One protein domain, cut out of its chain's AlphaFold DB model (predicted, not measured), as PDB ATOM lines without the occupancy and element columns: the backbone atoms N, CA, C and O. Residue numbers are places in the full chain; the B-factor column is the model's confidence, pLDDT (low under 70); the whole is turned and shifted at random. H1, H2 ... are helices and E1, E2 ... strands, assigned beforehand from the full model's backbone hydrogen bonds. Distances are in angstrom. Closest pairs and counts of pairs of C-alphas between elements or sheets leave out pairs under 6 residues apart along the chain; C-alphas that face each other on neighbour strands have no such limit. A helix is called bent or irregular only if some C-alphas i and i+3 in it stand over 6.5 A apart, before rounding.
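AT A GLANCE: This is residues 9 to 122 of the 151 residues of an uncharacterized protein of Nitrincola sp. A-D6 (UniProt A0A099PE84). Two helices, H1 and H3, lie side by side and run opposite ways, with the short helix H2 set crosswise near one end of the pair, while a bent two-strand hairpin, E1 and E2, reaches past H2's last residues. From this body the long last helix, H4, leads away as an arm, and its residues 110 to 122 stick out free. The printed part has 114 residues with four named helices and two named strands, in the order H1 H2 H3 E1 E2 H4; the sheet E1 - E2 is antiparallel and the class is mostly helix. The whole is loose, with a radius of gyration of the C-alphas of 17.3 A, and elongated, spanning 56 by 34 by 27 A.

HOW THE PARTS SIT: H1, residues 9 to 28, touches H3, residues 47 to 66, at a shallow tilt of 25 degrees, opposite ways; the closest C-alphas, of Gly 10 and Val 59, are 5.1 A apart. H2, residues 32 to 40, touches H1 with H1's residues 21 to 25 alone, closest at the C-alphas of Ser 25 and Val 35, 6.4 A; at 72 degrees they are only just about perpendicular. H2 also touches H3, with H3's residues 49 to 53 alone, about perpendicular at 86 degrees, the C-alphas of Val 39 and Ala 49 being closest at 5.2 A. E1, residues 76 to 85, and E2, residues 88 to 94, form an antiparallel hairpin, their directions 143 degrees apart; N 79 and O 91, at 2.9 A, and N 91 and O 79, at 2.8 A, are within hydrogen-bond range. E1 bends by 86 degrees at residue 82. The closest C-alphas of H2 and E2, those of His 40 and Arg 91, are 4.5 A apart. H4, residues 96 to 122, and E1 are near each other, with 6 pairs of C-alphas within 10 A. H4 is apart from H1 and H2, and only just from H3, at 8.5 A. In H1, H2, H3 and H4 every O i to N i+4 pair is within hydrogen-bond range.

IN THESE COORDINATES: H1 begins at C-alpha 9, (-44.362, 20.191, 35.069), and is 28.1 A long; H2 measures 12.3 A and H3 28.7 A. E1 begins at C-alpha 76, (-38.262, 37.656, 30.188), and spans 21.1 A; E2 spans 17.8 A. H4 is 38.5 A long and ends at C-alpha 122, (-39.064, 14.422, -5.229).

THE WHOLE: The two C-alphas farthest apart, of Glu 27 and Ala 122, are 57.2 A apart. Without residues 110 to 122 the body spans 43 by 34 by 19 A. The printed part has no cut and no long link. The mean pLDDT of the printed part is 93.8; residues 84 to 86 are under 70.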
ATOM      1  N   GLU A   9     -44.598  18.874  34.483       96.44
ATOM      2  CA  GLU A   9     -44.362  20.191  35.069       96.44
ATOM      3  C   GLU A   9     -44.865  21.307  34.145       96.44
ATOM      4  O   GLU A   9     -45.630  22.163  34.582       96.44
ATOM      5  N   GLY A  10     -44.514  21.269  32.855       97.00
ATOM      6  CA  GLY A  10     -44.984  22.260  31.884       97.00
ATOM      7  C   GLY A  10     -46.500  22.220  31.688       97.00
ATOM      8  O   GLY A  10     -47.152  23.265  31.658       97.00
ATOM      9  N   LYS A  11     -47.085  21.015  31.625       98.00
ATOM     10  CA  LYS A  11     -48.546  20.824  31.548       98.00
ATOM     11  C   LYS A  11     -49.247  21.383  32.794       98.00
ATOM     12  O   LYS A  11     -50.254  22.080  32.673       98.00
ATOM     13  N   SER A  12     -48.697  21.115  33.979       98.25
ATOM     14  CA  SER A  12     -49.201  21.626  35.256       98.25
ATOM     15  C   SER A  12     -49.100  23.151  35.330       98.25
ATOM     16  O   SER A  12     -50.092  23.813  35.624       98.25
ATOM     17  N   ALA A  13     -47.953  23.730  34.964       98.12
ATOM     18  CA  ALA A  13     -47.751  25.176  34.932       98.12
ATOM     19  C   ALA A  13     -48.752  25.874  33.998       98.12
ATOM     20  O   ALA A  13     -49.360  26.870  34.382       98.12
ATOM     21  N   ALA A  14     -49.007  25.316  32.810       98.19
ATOM     22  CA  ALA A  14     -50.013  25.844  31.889       98.19
ATOM     23  C   ALA A  14     -51.441  25.771  32.469       98.19
ATOM     24  O   ALA A  14     -52.231  26.705  32.313       98.19
ATOM     25  N   ALA A  15     -51.777  24.688  33.176       98.44
ATOM     26  CA  ALA A  15     -53.069  24.561  33.849       98.44
ATOM     27  C   ALA A  15     -53.225  25.582  34.992       98.44
ATOM     28  O   ALA A  15     -54.286  26.200  35.126       98.44
ATOM     29  N   VAL A  16     -52.168  25.799  35.783       98.44
ATOM     30  CA  VAL A  16     -52.134  26.818  36.842       98.44
ATOM     31  C   VAL A  16     -52.253  28.220  36.246       98.44
ATOM     32  O   VAL A  16     -53.051  29.009  36.746       98.44
ATOM     33  N   PHE A  17     -51.557  28.507  35.141       98.44
ATOM     34  CA  PHE A  17     -51.660  29.784  34.430       98.44
ATOM     35  C   PHE A  17     -53.108  30.079  34.040       98.44
ATOM     36  O   PHE A  17     -53.643  31.133  34.379       98.44
ATOM     37  N   ASN A  18     -53.781  29.120  33.396       98.31
ATOM     38  CA  ASN A  18     -55.175  29.291  32.998       98.31
ATOM     39  C   ASN A  18     -56.097  29.505  34.210       98.31
ATOM     40  O   ASN A  18     -56.960  30.381  34.188       98.31
ATOM     41  N   LYS A  19     -55.896  28.744  35.293       98.50
ATOM     42  CA  LYS A  19     -56.671  28.902  36.531       98.50
ATOM     43  C   LYS A  19     -56.508  30.303  37.127       98.50
ATOM     44  O   LYS A  19     -57.506  30.919  37.492       98.50
ATOM     45  N   LEU A  20     -55.277  30.803  37.213       98.31
ATOM     46  CA  LEU A  20     -54.980  32.125  37.764       98.31
ATOM     47  C   LEU A  20     -55.497  33.256  36.874       98.31
ATOM     48  O   LEU A  20     -56.037  34.230  37.388       98.31
ATOM     49  N   ALA A  21     -55.411  33.111  35.552       98.06
ATOM     50  CA  ALA A  21     -55.975  34.080  34.618       98.06
ATOM     51  C   ALA A  21     -57.501  34.207  34.790       98.06
ATOM     52  O   ALA A  21     -58.032  35.317  34.846       98.06
ATOM     53  N   VAL A  22     -58.203  33.077  34.943       98.31
ATOM     54  CA  VAL A  22     -59.648  33.052  35.227       98.31
ATOM     55  C   VAL A  22     -59.959  33.658  36.596       98.31
ATOM     56  O   VAL A  22     -60.909  34.430  36.719       98.31
ATOM     57  N   GLN A  23     -59.157  33.345  37.617       98.00
ATOM     58  CA  GLN A  23     -59.314  33.918  38.952       98.00
ATOM     59  C   GLN A  23     -59.173  35.447  38.925       98.00
ATOM     60  O   GLN A  23     -60.082  36.141  39.377       98.00
ATOM     61  N   TYR A  24     -58.102  35.970  38.321       98.00
ATOM     62  CA  TYR A  24     -57.871  37.411  38.192       98.00
ATOM     63  C   TYR A  24     -59.024  38.105  37.465       98.00
ATOM     64  O   TYR A  24     -59.536  39.120  37.935       98.00
ATOM     65  N   SER A  25     -59.459  37.529  36.340       98.00
ATOM     66  CA  SER A  25     -60.598  38.018  35.556       98.00
ATOM     67  C   SER A  25     -61.875  38.106  36.398       98.00
ATOM     68  O   SER A  25     -62.566  39.125  36.364       98.00
ATOM     69  N   SER A  26     -62.166  37.083  37.207       97.62
ATOM     70  CA  SER A  26     -63.342  37.062  38.080       97.62
ATOM     71  C   SER A  26     -63.254  38.075  39.226       97.62
ATOM     72  O   SER A  26     -64.235  38.762  39.510       97.62
ATOM     73  N   GLU A  27     -62.104  38.168  39.897       97.19
ATOM     74  CA  GLU A  27     -61.892  39.065  41.042       97.19
ATOM     75  C   GLU A  27     -61.946  40.540  40.624       97.19
ATOM     76  O   GLU A  27     -62.537  41.366  41.321       97.19
ATOM     77  N   ASN A  28     -61.415  40.853  39.440       96.62
ATOM     78  CA  ASN A  28     -61.364  42.209  38.895       96.62
ATOM     79  C   ASN A  28     -62.538  42.540  37.958       96.62
ATOM     80  O   ASN A  28     -62.635  43.669  37.479       96.62
ATOM     81  N   LYS A  29     -63.446  41.582  37.705       97.56
ATOM     82  CA  LYS A  29     -64.588  41.711  36.776       97.56
ATOM     83  C   LYS A  29     -64.163  42.213  35.389       97.56
ATOM     84  O   LYS A  29     -64.802  43.093  34.814       97.56
ATOM     85  N   CYS A  30     -63.074  41.658  34.872       96.69
ATOM     86  CA  CYS A  30     -62.427  42.100  33.641       96.69
ATOM     87  C   CYS A  30     -62.250  40.944  32.645       96.69
ATOM     88  O   CYS A  30     -62.441  39.777  32.993       96.69
ATOM     89  N   GLY A  31     -61.936  41.251  31.387       96.75
ATOM     90  CA  GLY A  31     -61.728  40.237  30.350       96.75
ATOM     91  C   GLY A  31     -60.293  39.703  30.305       96.75
ATOM     92  O   GLY A  31     -59.394  40.222  30.961       96.75
ATOM     93  N   LEU A  32     -60.041  38.699  29.454       96.00
ATOM     94  CA  LEU A  32     -58.684  38.173  29.227       96.00
ATOM     95  C   LEU A  32     -57.720  39.253  28.709       96.00
ATOM     96  O   LEU A  32     -56.544  39.243  29.055       96.00
ATOM     97  N   THR A  33     -58.211  40.200  27.907       94.50
ATOM     98  CA  THR A  33     -57.408  41.343  27.455       94.50
ATOM     99  C   THR A  33     -56.854  42.133  28.639       94.50
ATOM    100  O   THR A  33     -55.671  42.454  28.650       94.50
ATOM    101  N   ASP A  34     -57.665  42.375  29.670       95.50
ATOM    102  CA  ASP A  34     -57.245  43.118  30.861       95.50
ATOM    103  C   ASP A  34     -56.257  42.315  31.716       95.50
ATOM    104  O   ASP A  34     -55.286  42.875  32.221       95.50
ATOM    105  N   VAL A  35     -56.444  40.992  31.813       96.94
ATOM    106  CA  VAL A  35     -55.465  40.080  32.433       96.94
ATOM    107  C   VAL A  35     -54.112  40.197  31.725       96.94
ATOM    108  O   VAL A  35     -53.075  40.341  32.371       96.94
ATOM    109  N   MET A  36     -54.100  40.176  30.390       95.38
ATOM    110  CA  MET A  36     -52.858  40.296  29.625       95.38
ATOM    111  C   MET A  36     -52.235  41.688  29.746       95.38
ATOM    112  O   MET A  36     -51.015  41.796  29.848       95.38
ATOM    113  N   ASN A  37     -53.043  42.748  29.820       94.56
ATOM    114  CA  ASN A  37     -52.548  44.095  30.109       94.56
ATOM    115  C   ASN A  37     -51.881  44.148  31.492       94.56
ATOM    116  O   ASN A  37     -50.787  44.692  31.628       94.56
ATOM    117  N   ALA A  38     -52.476  43.512  32.508       95.75
ATOM    118  CA  ALA A  38     -51.875  43.400  33.837       95.75
ATOM    119  C   ALA A  38     -50.517  42.680  33.792       95.75
ATOM    120  O   ALA A  38     -49.542  43.160  34.374       95.75
ATOM    121  N   VAL A  39     -50.410  41.587  33.031       96.75
ATOM    122  CA  VAL A  39     -49.138  40.888  32.790       96.75
ATOM    123  C   VAL A  39     -48.118  41.804  32.102       96.75
ATOM    124  O   VAL A  39     -46.953  41.807  32.492       96.75
ATOM    125  N   HIS A  40     -48.531  42.625  31.138       95.50
ATOM    126  CA  HIS A  40     -47.640  43.516  30.389       95.50
ATOM    127  C   HIS A  40     -47.249  44.811  31.116       95.50
ATOM    128  O   HIS A  40     -46.256  45.427  30.738       95.50
ATOM    129  N   THR A  41     -47.968  45.196  32.172       94.62
ATOM    130  CA  THR A  41     -47.754  46.462  32.890       94.62
ATOM    131  C   THR A  41     -46.599  46.358  33.905       94.62
ATOM    132  O   THR A  41     -46.766  45.688  34.929       94.62
ATOM    133  N   PRO A  42     -45.461  47.065  33.734       93.81
ATOM    134  CA  PRO A  42     -44.295  46.940  34.624       93.81
ATOM    135  C   PRO A  42     -44.552  47.359  36.071       93.81
ATOM    136  O   PRO A  42     -43.970  46.812  37.003       93.81
ATOM    137  N   THR A  43     -45.438  48.334  36.263       94.00
ATOM    138  CA  THR A  43     -45.806  48.866  37.580       94.00
ATOM    139  C   THR A  43     -46.833  48.001  38.306       94.00
ATOM    140  O   THR A  43     -47.105  48.239  39.482       94.00
ATOM    141  N   ASN A  44     -47.406  46.996  37.633       94.19
ATOM    142  CA  ASN A  44     -48.359  46.091  38.250       94.19
ATOM    143  C   ASN A  44     -47.616  45.017  39.057       94.19
ATOM    144  O   ASN A  44     -46.942  44.143  38.496       94.19
ATOM    145  N   ILE A  45     -47.761  45.125  40.378       94.62
ATOM    146  CA  ILE A  45     -47.177  44.242  41.393       94.62
ATOM    147  C   ILE A  45     -48.216  43.309  42.033       94.62
ATOM    148  O   ILE A  45     -47.938  42.710  43.069       94.62
ATOM    149  N   ASP A  46     -49.413  43.200  41.444       96.62
ATOM    150  CA  ASP A  46     -50.416  42.228  41.869       96.62
ATOM    151  C   ASP A  46     -49.813  40.819  41.858       96.62
ATOM    152  O   ASP A  46     -49.146  40.408  40.903       96.62
ATOM    153  N   THR A  47     -50.034  40.075  42.940       97.50
ATOM    154  CA  THR A  47     -49.409  38.767  43.138       97.50
ATOM    155  C   THR A  47     -49.795  37.768  42.053       97.50
ATOM    156  O   THR A  47     -48.953  36.973  41.644       97.50
ATOM    157  N   ILE A  48     -51.032  37.820  41.548       97.69
ATOM    158  CA  ILE A  48     -51.472  36.953  40.455       97.69
ATOM    159  C   ILE A  48     -50.808  37.390  39.148       97.69
ATOM    160  O   ILE A  48     -50.313  36.539  38.415       97.69
ATOM    161  N   ALA A  49     -50.728  38.692  38.863       97.38
ATOM    162  CA  ALA A  49     -50.058  39.184  37.655       97.38
ATOM    163  C   ALA A  49     -48.567  38.798  37.620       97.38
ATOM    164  O   ALA A  49     -48.061  38.366  36.582       97.38
ATOM    165  N   VAL A  50     -47.869  38.905  38.755       97.62
ATOM    166  CA  VAL A  50     -46.472  38.461  38.897       97.62
ATOM    167  C   VAL A  50     -46.354  36.947  38.718       97.62
ATOM    168  O   VAL A  50     -45.461  36.483  38.012       97.62
ATOM    169  N   GLU A  51     -47.270  36.167  39.287       98.19
ATOM    170  CA  GLU A  51     -47.235  34.711  39.146       98.19
ATOM    171  C   GLU A  51     -47.525  34.255  37.710       98.19
ATOM    172  O   GLU A  51     -46.857  33.361  37.194       98.19
ATOM    173  N   LEU A  52     -48.441  34.923  37.004       98.25
ATOM    174  CA  LEU A  52     -48.674  34.688  35.577       98.25
ATOM    175  C   LEU A  52     -47.398  34.915  34.749       98.25
ATOM    176  O   LEU A  52     -47.113  34.127  33.846       98.25
ATOM    177  N   ARG A  53     -46.590  35.937  35.077       98.12
ATOM    178  CA  ARG A  53     -45.286  36.177  34.427       98.12
ATOM    179  C   ARG A  53     -44.299  35.037  34.665       98.12
ATOM    180  O   ARG A  53     -43.621  34.625  33.723       98.12
ATOM    181  N   ASN A  54     -44.233  34.517  35.891       97.62
ATOM    182  CA  ASN A  54     -43.370  33.384  36.236       97.62
ATOM    183  C   ASN A  54     -43.796  32.112  35.496       97.62
ATOM    184  O   ASN A  54     -42.964  31.412  34.921       97.62
ATOM    185  N   LEU A  55     -45.101  31.841  35.457       98.19
ATOM    186  CA  LEU A  55     -45.656  30.669  34.787       98.19
ATOM    187  C   LEU A  55     -45.401  30.691  33.277       98.19
ATOM    188  O   LEU A  55     -45.109  29.637  32.717       98.19
ATOM    189  N   LEU A  56     -45.432  31.861  32.626       97.38
ATOM    190  CA  LEU A  56     -45.023  31.993  31.220       97.38
ATOM    191  C   LEU A  56     -43.572  31.542  31.006       97.38
ATOM    192  O   LEU A  56     -43.305  30.744  30.109       97.38
ATOM    193  N   ALA A  57     -42.645  31.986  31.861       96.44
ATOM    194  CA  ALA A  57     -41.244  31.574  31.781       96.44
ATOM    195  C   ALA A  57     -41.076  30.059  31.987       96.44
ATOM    196  O   ALA A  57     -40.328  29.417  31.247       96.44
ATOM    197  N   THR A  58     -41.803  29.475  32.944       97.75
ATOM    198  CA  THR A  58     -41.789  28.027  33.191       97.75
ATOM    199  C   THR A  58     -42.326  27.250  31.994       97.75
ATOM    200  O   THR A  58     -41.683  26.308  31.538       97.75
ATOM    201  N   VAL A  59     -43.480  27.643  31.447       97.94
ATOM    202  CA  VAL A  59     -44.081  26.973  30.285       97.94
ATOM    203  C   VAL A  59     -43.123  27.010  29.096       97.94
ATOM    204  O   VAL A  59     -42.840  25.961  28.515       97.94
ATOM    205  N   ASP A  60     -42.554  28.171  28.781       97.62
ATOM    206  CA  ASP A  60     -41.629  28.306  27.657       97.62
ATOM    207  C   ASP A  60     -40.329  27.520  27.850       97.62
ATOM    208  O   ASP A  60     -39.812  26.948  26.888       97.62
ATOM    209  N   ALA A  61     -39.820  27.420  29.081       97.44
ATOM    210  CA  ALA A  61     -38.657  26.585  29.384       97.44
ATOM    211  C   ALA A  61     -38.936  25.100  29.122       97.44
ATOM    212  O   ALA A  61     -38.125  24.412  28.498       97.44
ATOM    213  N   GLN A  62     -40.107  24.611  29.529       97.81
ATOM    214  CA  GLN A  62     -40.500  23.216  29.311       97.81
ATOM    215  C   GLN A  62     -40.795  22.932  27.830       97.81
ATOM    216  O   GLN A  62     -40.496  21.845  27.331       97.81
ATOM    217  N   VAL A  63     -41.313  23.917  27.089       97.31
ATOM    218  CA  VAL A  63     -41.457  23.824  25.629       97.31
ATOM    219  C   VAL A  63     -40.087  23.784  24.951       97.31
ATOM    220  O   VAL A  63     -39.863  22.909  24.117       97.31
ATOM    221  N   ALA A  64     -39.145  24.656  25.317       97.06
ATOM    222  CA  ALA A  64     -37.784  24.626  24.777       97.06
ATOM    223  C   ALA A  64     -37.093  23.276  25.052       97.06
ATOM    224  O   ALA A  64     -36.508  22.677  24.145       97.06
ATOM    225  N   ALA A  65     -37.257  22.730  26.259       96.88
ATOM    226  CA  ALA A  65     -36.773  21.398  26.607       96.88
ATOM    227  C   ALA A  65     -37.397  20.292  25.734       96.88
ATOM    228  O   ALA A  65     -36.689  19.374  25.317       96.88
ATOM    229  N   ALA A  66     -38.678  20.398  25.361       97.19
ATOM    230  CA  ALA A  66     -39.336  19.447  24.454       97.19
ATOM    231  C   ALA A  66     -38.767  19.475  23.015       97.19
ATOM    232  O   ALA A  66     -38.827  18.483  22.277       97.19
ATOM    233  N   TYR A  67     -38.165  20.598  22.608       95.88
ATOM    234  CA  TYR A  67     -37.357  20.696  21.385       95.88
ATOM    235  C   TYR A  67     -35.927  20.149  21.552       95.88
ATOM    236  O   TYR A  67     -35.197  20.058  20.563       95.88
ATOM    237  N   GLY A  68     -35.537  19.748  22.764       95.88
ATOM    238  CA  GLY A  68     -34.184  19.316  23.118       95.88
ATOM    239  C   GLY A  68     -33.237  20.471  23.456       95.88
ATOM    240  O   GLY A  68     -32.026  20.275  23.462       95.88
ATOM    241  N   TRP A  69     -33.758  21.677  23.697       96.62
ATOM    242  CA  TRP A  69     -32.974  22.885  23.970       96.62
ATOM    243  C   TRP A  69     -32.952  23.198  25.465       96.62
ATOM    244  O   TRP A  69     -33.557  24.163  25.925       96.62
ATOM    245  N   THR A  70     -32.273  22.353  26.237       94.69
ATOM    246  CA  THR A  70     -32.169  22.482  27.702       94.69
ATOM    247  C   THR A  70     -31.094  23.471  28.155       94.69
ATOM    248  O   THR A  70     -31.015  23.808  29.332       94.69
ATOM    249  N   ASP A  71     -30.265  23.942  27.226       96.00
ATOM    250  CA  ASP A  71     -29.181  24.897  27.442       96.00
ATOM    251  C   ASP A  71     -29.635  26.364  27.349       96.00
ATOM    252  O   ASP A  71     -28.908  27.269  27.760       96.00
ATOM    253  N   ILE A  72     -30.845  26.615  26.839       95.25
ATOM    254  CA  ILE A  72     -31.404  27.965  26.754       95.25
ATOM    255  C   ILE A  72     -32.000  28.339  28.107       95.25
ATOM    256  O   ILE A  72     -33.028  27.808  28.529       95.25
ATOM    257  N   LYS A  73     -31.399  29.330  28.766       95.12
ATOM    258  CA  LYS A  73     -32.013  29.962  29.931       95.12
ATOM    259  C   LYS A  73     -33.132  30.894  29.467       95.12
ATOM    260  O   LYS A  73     -32.855  32.001  29.018       95.12
ATOM    261  N   ILE A  74     -34.384  30.457  29.595       97.06
ATOM    262  CA  ILE A  74     -35.546  31.302  29.307       97.06
ATOM    263  C   ILE A  74     -35.606  32.446  30.319       97.06
ATOM    264  O   ILE A  74     -35.685  32.234  31.527       97.06
ATOM    265  N   THR A  75     -35.554  33.668  29.805       95.56
ATOM    266  CA  THR A  75     -35.691  34.899  30.576       95.56
ATOM    267  C   THR A  75     -36.635  35.840  29.854       95.56
ATOM    268  O   THR A  75     -36.754  35.806  28.627       95.56
ATOM    269  N   TYR A  76     -37.298  36.673  30.638       96.69
ATOM    270  CA  TYR A  76     -38.262  37.656  30.188       96.69
ATOM    271  C   TYR A  76     -37.869  39.025  30.720       96.69
ATOM    272  O   TYR A  76     -37.354  39.115  31.831       96.69
ATOM    273  N   ASP A  77     -38.177  40.056  29.945       94.62
ATOM    274  CA  ASP A  77     -37.991  41.453  30.310       94.62
ATOM    275  C   ASP A  77     -39.181  42.282  29.799       94.62
ATOM    276  O   ASP A  77     -39.902  41.883  28.875       94.62
ATOM    277  N   PHE A  78     -39.386  43.465  30.383       94.88
ATOM    278  CA  PHE A  78     -40.317  44.438  29.815       94.88
ATOM    279  C   PHE A  78     -39.678  45.119  28.612       94.88
ATOM    280  O   PHE A  78     -38.597  45.696  28.715       94.88
ATOM    281  N   ARG A  79     -40.365  45.067  27.472       91.88
ATOM    282  CA  ARG A  79     -39.898  45.672  26.223       91.88
ATOM    283  C   ARG A  79     -40.921  46.635  25.662       91.88
ATOM    284  O   ARG A  79     -42.119  46.367  25.721       91.88
ATOM    285  N   GLU A  80     -40.429  47.723  25.084       90.25
ATOM    286  CA  GLU A  80     -41.265  48.642  24.325       90.25
ATOM    287  C   GLU A  80     -41.786  47.964  23.055       90.25
ATOM    288  O   GLU A  80     -41.080  47.225  22.364       90.25
ATOM    289  N   PHE A  81     -43.046  48.222  22.738       84.25
ATOM    290  CA  PHE A  81     -43.732  47.711  21.571       84.25
ATOM    291  C   PHE A  81     -44.359  48.869  20.803       84.25
ATOM    292  O   PHE A  81     -45.300  49.515  21.264       84.25
ATOM    293  N   ALA A  82     -43.867  49.081  19.583       77.00
ATOM    294  CA  ALA A  82     -44.227  50.219  18.738       77.00
ATOM    295  C   ALA A  82     -45.715  50.284  18.338       77.00
ATOM    296  O   ALA A  82     -46.195  51.342  17.952       77.00
ATOM    297  N   GLY A  83     -46.458  49.175  18.423       72.56
ATOM    298  CA  GLY A  83     -47.905  49.146  18.166       72.56
ATOM    299  C   GLY A  83     -48.777  49.302  19.420       72.56
ATOM    300  O   GLY A  83     -49.953  48.952  19.375       72.56
ATOM    301  N   GLY A  84     -48.201  49.705  20.556       68.75
ATOM    302  CA  GLY A  84     -48.931  49.970  21.794       68.75
ATOM    303  C   GLY A  84     -49.611  51.338  21.768       68.75
ATOM    304  O   GLY A  84     -49.323  52.180  20.918       68.75
ATOM    305  N   SER A  85     -50.515  51.575  22.717       69.94
ATOM    306  CA  SER A  85     -50.963  52.943  22.990       69.94
ATOM    307  C   SER A  85     -49.798  53.736  23.584       69.94
ATOM    308  O   SER A  85     -48.964  53.165  24.282       69.94
ATOM    309  N   VAL A  86     -49.769  55.057  23.382       67.94
ATOM    310  CA  VAL A  86     -48.759  55.952  23.989       67.94
ATOM    311  C   VAL A  86     -48.674  55.762  25.511       67.94
ATOM    312  O   VAL A  86     -47.610  55.917  26.100       67.94
ATOM    313  N   ASN A  87     -49.787  55.373  26.139       71.81
ATOM    314  CA  ASN A  87     -49.887  55.171  27.583       71.81
ATOM    315  C   ASN A  87     -49.517  53.751  28.051       71.81
ATOM    316  O   ASN A  87     -49.363  53.550  29.252       71.81
ATOM    317  N   ASP A  88     -49.393  52.780  27.141       73.69
ATOM    318  CA  ASP A  88     -49.027  51.394  27.463       73.69
ATOM    319  C   ASP A  88     -48.137  50.791  26.358       73.69
ATOM    320  O   ASP A  88     -48.591  49.995  25.523       73.69
ATOM    321  N   PRO A  89     -46.865  51.228  26.285       87.94
ATOM    322  CA  PRO A  89     -45.932  50.733  25.283       87.94
ATOM    323  C   PRO A  89     -45.300  49.398  25.690       87.94
ATOM    324  O   PRO A  89     -44.573  48.820  24.891       87.94
ATOM    325  N   TRP A  90     -45.516  48.896  26.905       92.19
ATOM    326  CA  TRP A  90     -44.732  47.789  27.444       92.19
ATOM    327  C   TRP A  90     -45.341  46.427  27.115       92.19
ATOM    328  O   TRP A  90     -46.552  46.251  27.017       92.19
ATOM    329  N   ARG A  91     -44.480  45.425  26.948       94.25
ATOM    330  CA  ARG A  91     -44.855  44.011  26.911       94.25
ATOM    331  C   ARG A  91     -43.895  43.207  27.756       94.25
ATOM    332  O   ARG A  91     -42.682  43.340  27.611       94.25
ATOM    333  N   TRP A  92     -44.452  42.326  28.577       96.31
ATOM    334  CA  TRP A  92     -43.699  41.230  29.167       96.31
ATOM    335  C   TRP A  92     -43.391  40.217  28.066       96.31
ATOM    336  O   TRP A  92     -44.295  39.557  27.555       96.31
ATOM    337  N   ALA A  93     -42.136  40.147  27.640       95.50
ATOM    338  CA  ALA A  93     -41.728  39.309  26.522       95.50
ATOM    339  C   ALA A  93     -40.380  38.649  26.803       95.50
ATOM    340  O   ALA A  93     -39.604  39.136  27.621       95.50
ATOM    341  N   LEU A  94     -40.091  37.558  26.091       96.38
ATOM    342  CA  LEU A  94     -38.776  36.918  26.125       96.38
ATOM    343  C   LEU A  94     -37.678  37.958  25.916       96.38
ATOM    344  O   LEU A  94     -37.830  38.838  25.067       96.38
ATOM    345  N   SER A  95     -36.564  37.838  26.633       95.62
ATOM    346  CA  SER A  95     -35.419  38.730  26.442       95.62
ATOM    347  C   SER A  95     -34.952  38.703  24.983       95.62
ATOM    348  O   SER A  95     -35.188  37.743  24.238       95.62
ATOM    349  N   GLU A  96     -34.309  39.777  24.527       94.50
ATOM    350  CA  GLU A  96     -33.827  39.861  23.142       94.50
ATOM    351  C   GLU A  96     -32.849  38.730  22.808       94.50
ATOM    352  O   GLU A  96     -32.971  38.099  21.760       94.50
ATOM    353  N   VAL A  97     -31.968  38.396  23.753       95.19
ATOM    354  CA  VAL A  97     -30.998  37.304  23.626       95.19
ATOM    355  C   VAL A  97     -31.703  35.960  23.431       95.19
ATOM    356  O   VAL A  97     -31.386  35.226  22.496       95.19
ATOM    357  N   VAL A  98     -32.701  35.651  24.268       96.56
ATOM    358  CA  VAL A  98     -33.470  34.399  24.160       96.56
ATOM    359  C   VAL A  98     -34.294  34.373  22.875       96.56
ATOM    360  O   VAL A  98     -34.347  33.350  22.194       96.56
ATOM    361  N   THR A  99     -34.896  35.505  22.502       96.31
ATOM    362  CA  THR A  99     -35.668  35.634  21.259       96.31
ATOM    363  C   THR A  99     -34.785  35.340  20.044       96.31
ATOM    364  O   THR A  99     -35.167  34.539  19.192       96.31
ATOM    365  N   ALA A 100     -33.597  35.945  19.965       96.75
ATOM    366  CA  ALA A 100     -32.665  35.752  18.859       96.75
ATOM    367  C   ALA A 100     -32.204  34.291  18.744       96.75
ATOM    368  O   ALA A 100     -32.229  33.720  17.650       96.75
ATOM    369  N   GLU A 101     -31.860  33.664  19.870       97.50
ATOM    370  CA  GLU A 101     -31.423  32.267  19.904       97.50
ATOM    371  C   GLU A 101     -32.536  31.304  19.465       97.50
ATOM    372  O   GLU A 101     -32.325  30.443  18.604       97.50
ATOM    373  N   LEU A 102     -33.755  31.478  19.988       97.00
ATOM    374  CA  LEU A 102     -34.902  30.659  19.591       97.00
ATOM    375  C   LEU A 102     -35.216  30.820  18.100       97.00
ATOM    376  O   LEU A 102     -35.428  29.823  17.407       97.00
ATOM    377  N   MET A 103     -35.196  32.050  17.579       97.62
ATOM    378  CA  MET A 103     -35.428  32.309  16.153       97.62
ATOM    379  C   MET A 103     -34.350  31.687  15.268       97.62
ATOM    380  O   MET A 103     -34.666  31.139  14.206       97.62
ATOM    381  N   HIS A 104     -33.089  31.708  15.706       97.50
ATOM    382  CA  HIS A 104     -32.001  31.046  15.000       97.50
ATOM    383  C   HIS A 104     -32.237  29.532  14.912       97.50
ATOM    384  O   HIS A 104     -32.285  28.972  13.810       97.50
ATOM    385  N   ARG A 105     -32.469  28.865  16.050       97.06
ATOM    386  CA  ARG A 105     -32.694  27.410  16.086       97.06
ATOM    387  C   ARG A 105     -33.943  26.990  15.325       97.06
ATOM    388  O   ARG A 105     -33.907  25.999  14.594       97.06
ATOM    389  N   LEU A 106     -35.033  27.749  15.450       96.25
ATOM    390  CA  LEU A 106     -36.267  27.493  14.708       96.25
ATOM    391  C   LEU A 106     -36.041  27.605  13.200       96.25
ATOM    392  O   LEU A 106     -36.483  26.730  12.459       96.25
ATOM    393  N   THR A 107     -35.305  28.619  12.743       97.06
ATOM    394  CA  THR A 107     -34.942  28.777  11.328       97.06
ATOM    395  C   THR A 107     -34.127  27.587  10.816       97.06
ATOM    396  O   THR A 107     -34.459  27.014   9.775       97.06
ATOM    397  N   VAL A 108     -33.097  27.161  11.558       96.12
ATOM    398  CA  VAL A 108     -32.270  25.996  11.196       96.12
ATOM    399  C   VAL A 108     -33.114  24.722  11.121       96.12
ATOM    400  O   VAL A 108     -33.050  23.991  10.128       96.12
ATOM    401  N   LEU A 109     -33.946  24.477  12.133       95.44
ATOM    402  CA  LEU A 109     -34.827  23.313  12.204       95.44
ATOM    403  C   LEU A 109     -35.860  23.306  11.068       95.44
ATOM    404  O   LEU A 109     -36.132  22.260  10.475       95.44
ATOM    405  N   ASN A 110     -36.426  24.469  10.747       94.81
ATOM    406  CA  ASN A 110     -37.387  24.618   9.660       94.81
ATOM    407  C   ASN A 110     -36.742  24.336   8.302       94.81
ATOM    408  O   ASN A 110     -37.328  23.596   7.512       94.81
ATOM    409  N   ARG A 111     -35.518  24.825   8.052       94.94
ATOM    410  CA  ARG A 111     -34.769  24.514   6.823       94.94
ATOM    411  C   ARG A 111     -34.538  23.010   6.665       94.94
ATOM    412  O   ARG A 111     -34.879  22.453   5.628       94.94
ATOM    413  N   GLN A 112     -34.052  22.335   7.710       94.00
ATOM    414  CA  GLN A 112     -33.825  20.881   7.685       94.00
ATOM    415  C   GLN A 112     -35.109  20.092   7.388       94.00
ATOM    416  O   GLN A 112     -35.091  19.090   6.673       94.00
ATOM    417  N   ARG A 113     -36.243  20.521   7.955       93.00
ATOM    418  CA  ARG A 113     -37.546  19.891   7.704       93.00
ATOM    419  C   ARG A 113     -38.029  20.128   6.285       93.00
ATOM    420  O   ARG A 113     -38.528  19.191   5.671       93.00
ATOM    421  N   PHE A 114     -37.865  21.347   5.779       92.94
ATOM    422  CA  PHE A 114     -38.214  21.685   4.407       92.94
ATOM    423  C   PHE A 114     -37.407  20.843   3.416       92.94
ATOM    424  O   PHE A 114     -38.000  20.189   2.570       92.94
ATOM    425  N   GLU A 115     -36.085  20.748   3.584       92.94
ATOM    426  CA  GLU A 115     -35.222  19.913   2.738       92.94
ATOM    427  C   GLU A 115     -35.657  18.442   2.744       92.94
ATOM    428  O   GLU A 115     -35.833  17.849   1.679       92.94
ATOM    429  N   LYS A 116     -35.912  17.862   3.928       90.44
ATOM    430  CA  LYS A 116     -36.427  16.486   4.052       90.44
ATOM    431  C   LYS A 116     -37.773  16.310   3.352       90.44
ATOM    432  O   LYS A 116     -37.989  15.307   2.678       90.44
ATOM    433  N   PHE A 117     -38.676  17.275   3.501       88.88
ATOM    434  CA  PHE A 117     -39.997  17.237   2.882       88.88
ATOM    435  C   PHE A 117     -39.926  17.370   1.355       88.88
ATOM    436  O   PHE A 117     -40.596  16.622   0.643       88.88
ATOM    437  N   SER A 118     -39.080  18.263   0.838       86.94
ATOM    438  CA  SER A 118     -38.837  18.431  -0.598       86.94
ATOM    439  C   SER A 118     -38.189  17.192  -1.216       86.94
ATOM    440  O   SER A 118     -38.605  16.763  -2.289       86.94
ATOM    441  N   GLN A 119     -37.219  16.575  -0.535       83.44
ATOM    442  CA  GLN A 119     -36.608  15.317  -0.979       83.44
ATOM    443  C   GLN A 119     -37.619  14.167  -0.981       83.44
ATOM    444  O   GLN A 119     -37.682  13.419  -1.952       83.44
ATOM    445  N   ALA A 120     -38.453  14.050   0.057       80.94
ATOM    446  CA  ALA A 120     -39.514  13.045   0.115       80.94
ATOM    447  C   ALA A 120     -40.558  13.231  -1.000       80.94
ATOM    448  O   ALA A 120     -41.018  12.250  -1.575       80.94
ATOM    449  N   GLN A 121     -40.896  14.477  -1.354       76.31
ATOM    450  CA  GLN A 121     -41.759  14.769  -2.504       76.31
ATOM    451  C   GLN A 121     -41.096  14.450  -3.847       76.31
ATOM    452  O   GLN A 121     -41.758  13.923  -4.733       76.31
ATOM    453  N   ALA A 122     -39.802  14.738  -4.006       72.06
ATOM    454  CA  ALA A 122     -39.064  14.422  -5.229       72.06
ATOM    455  C   ALA A 122     -38.836  12.909  -5.412       72.06
ATOM    456  O   ALA A 122     -38.763  12.430  -6.542       72.06
TER     457      ALA A 122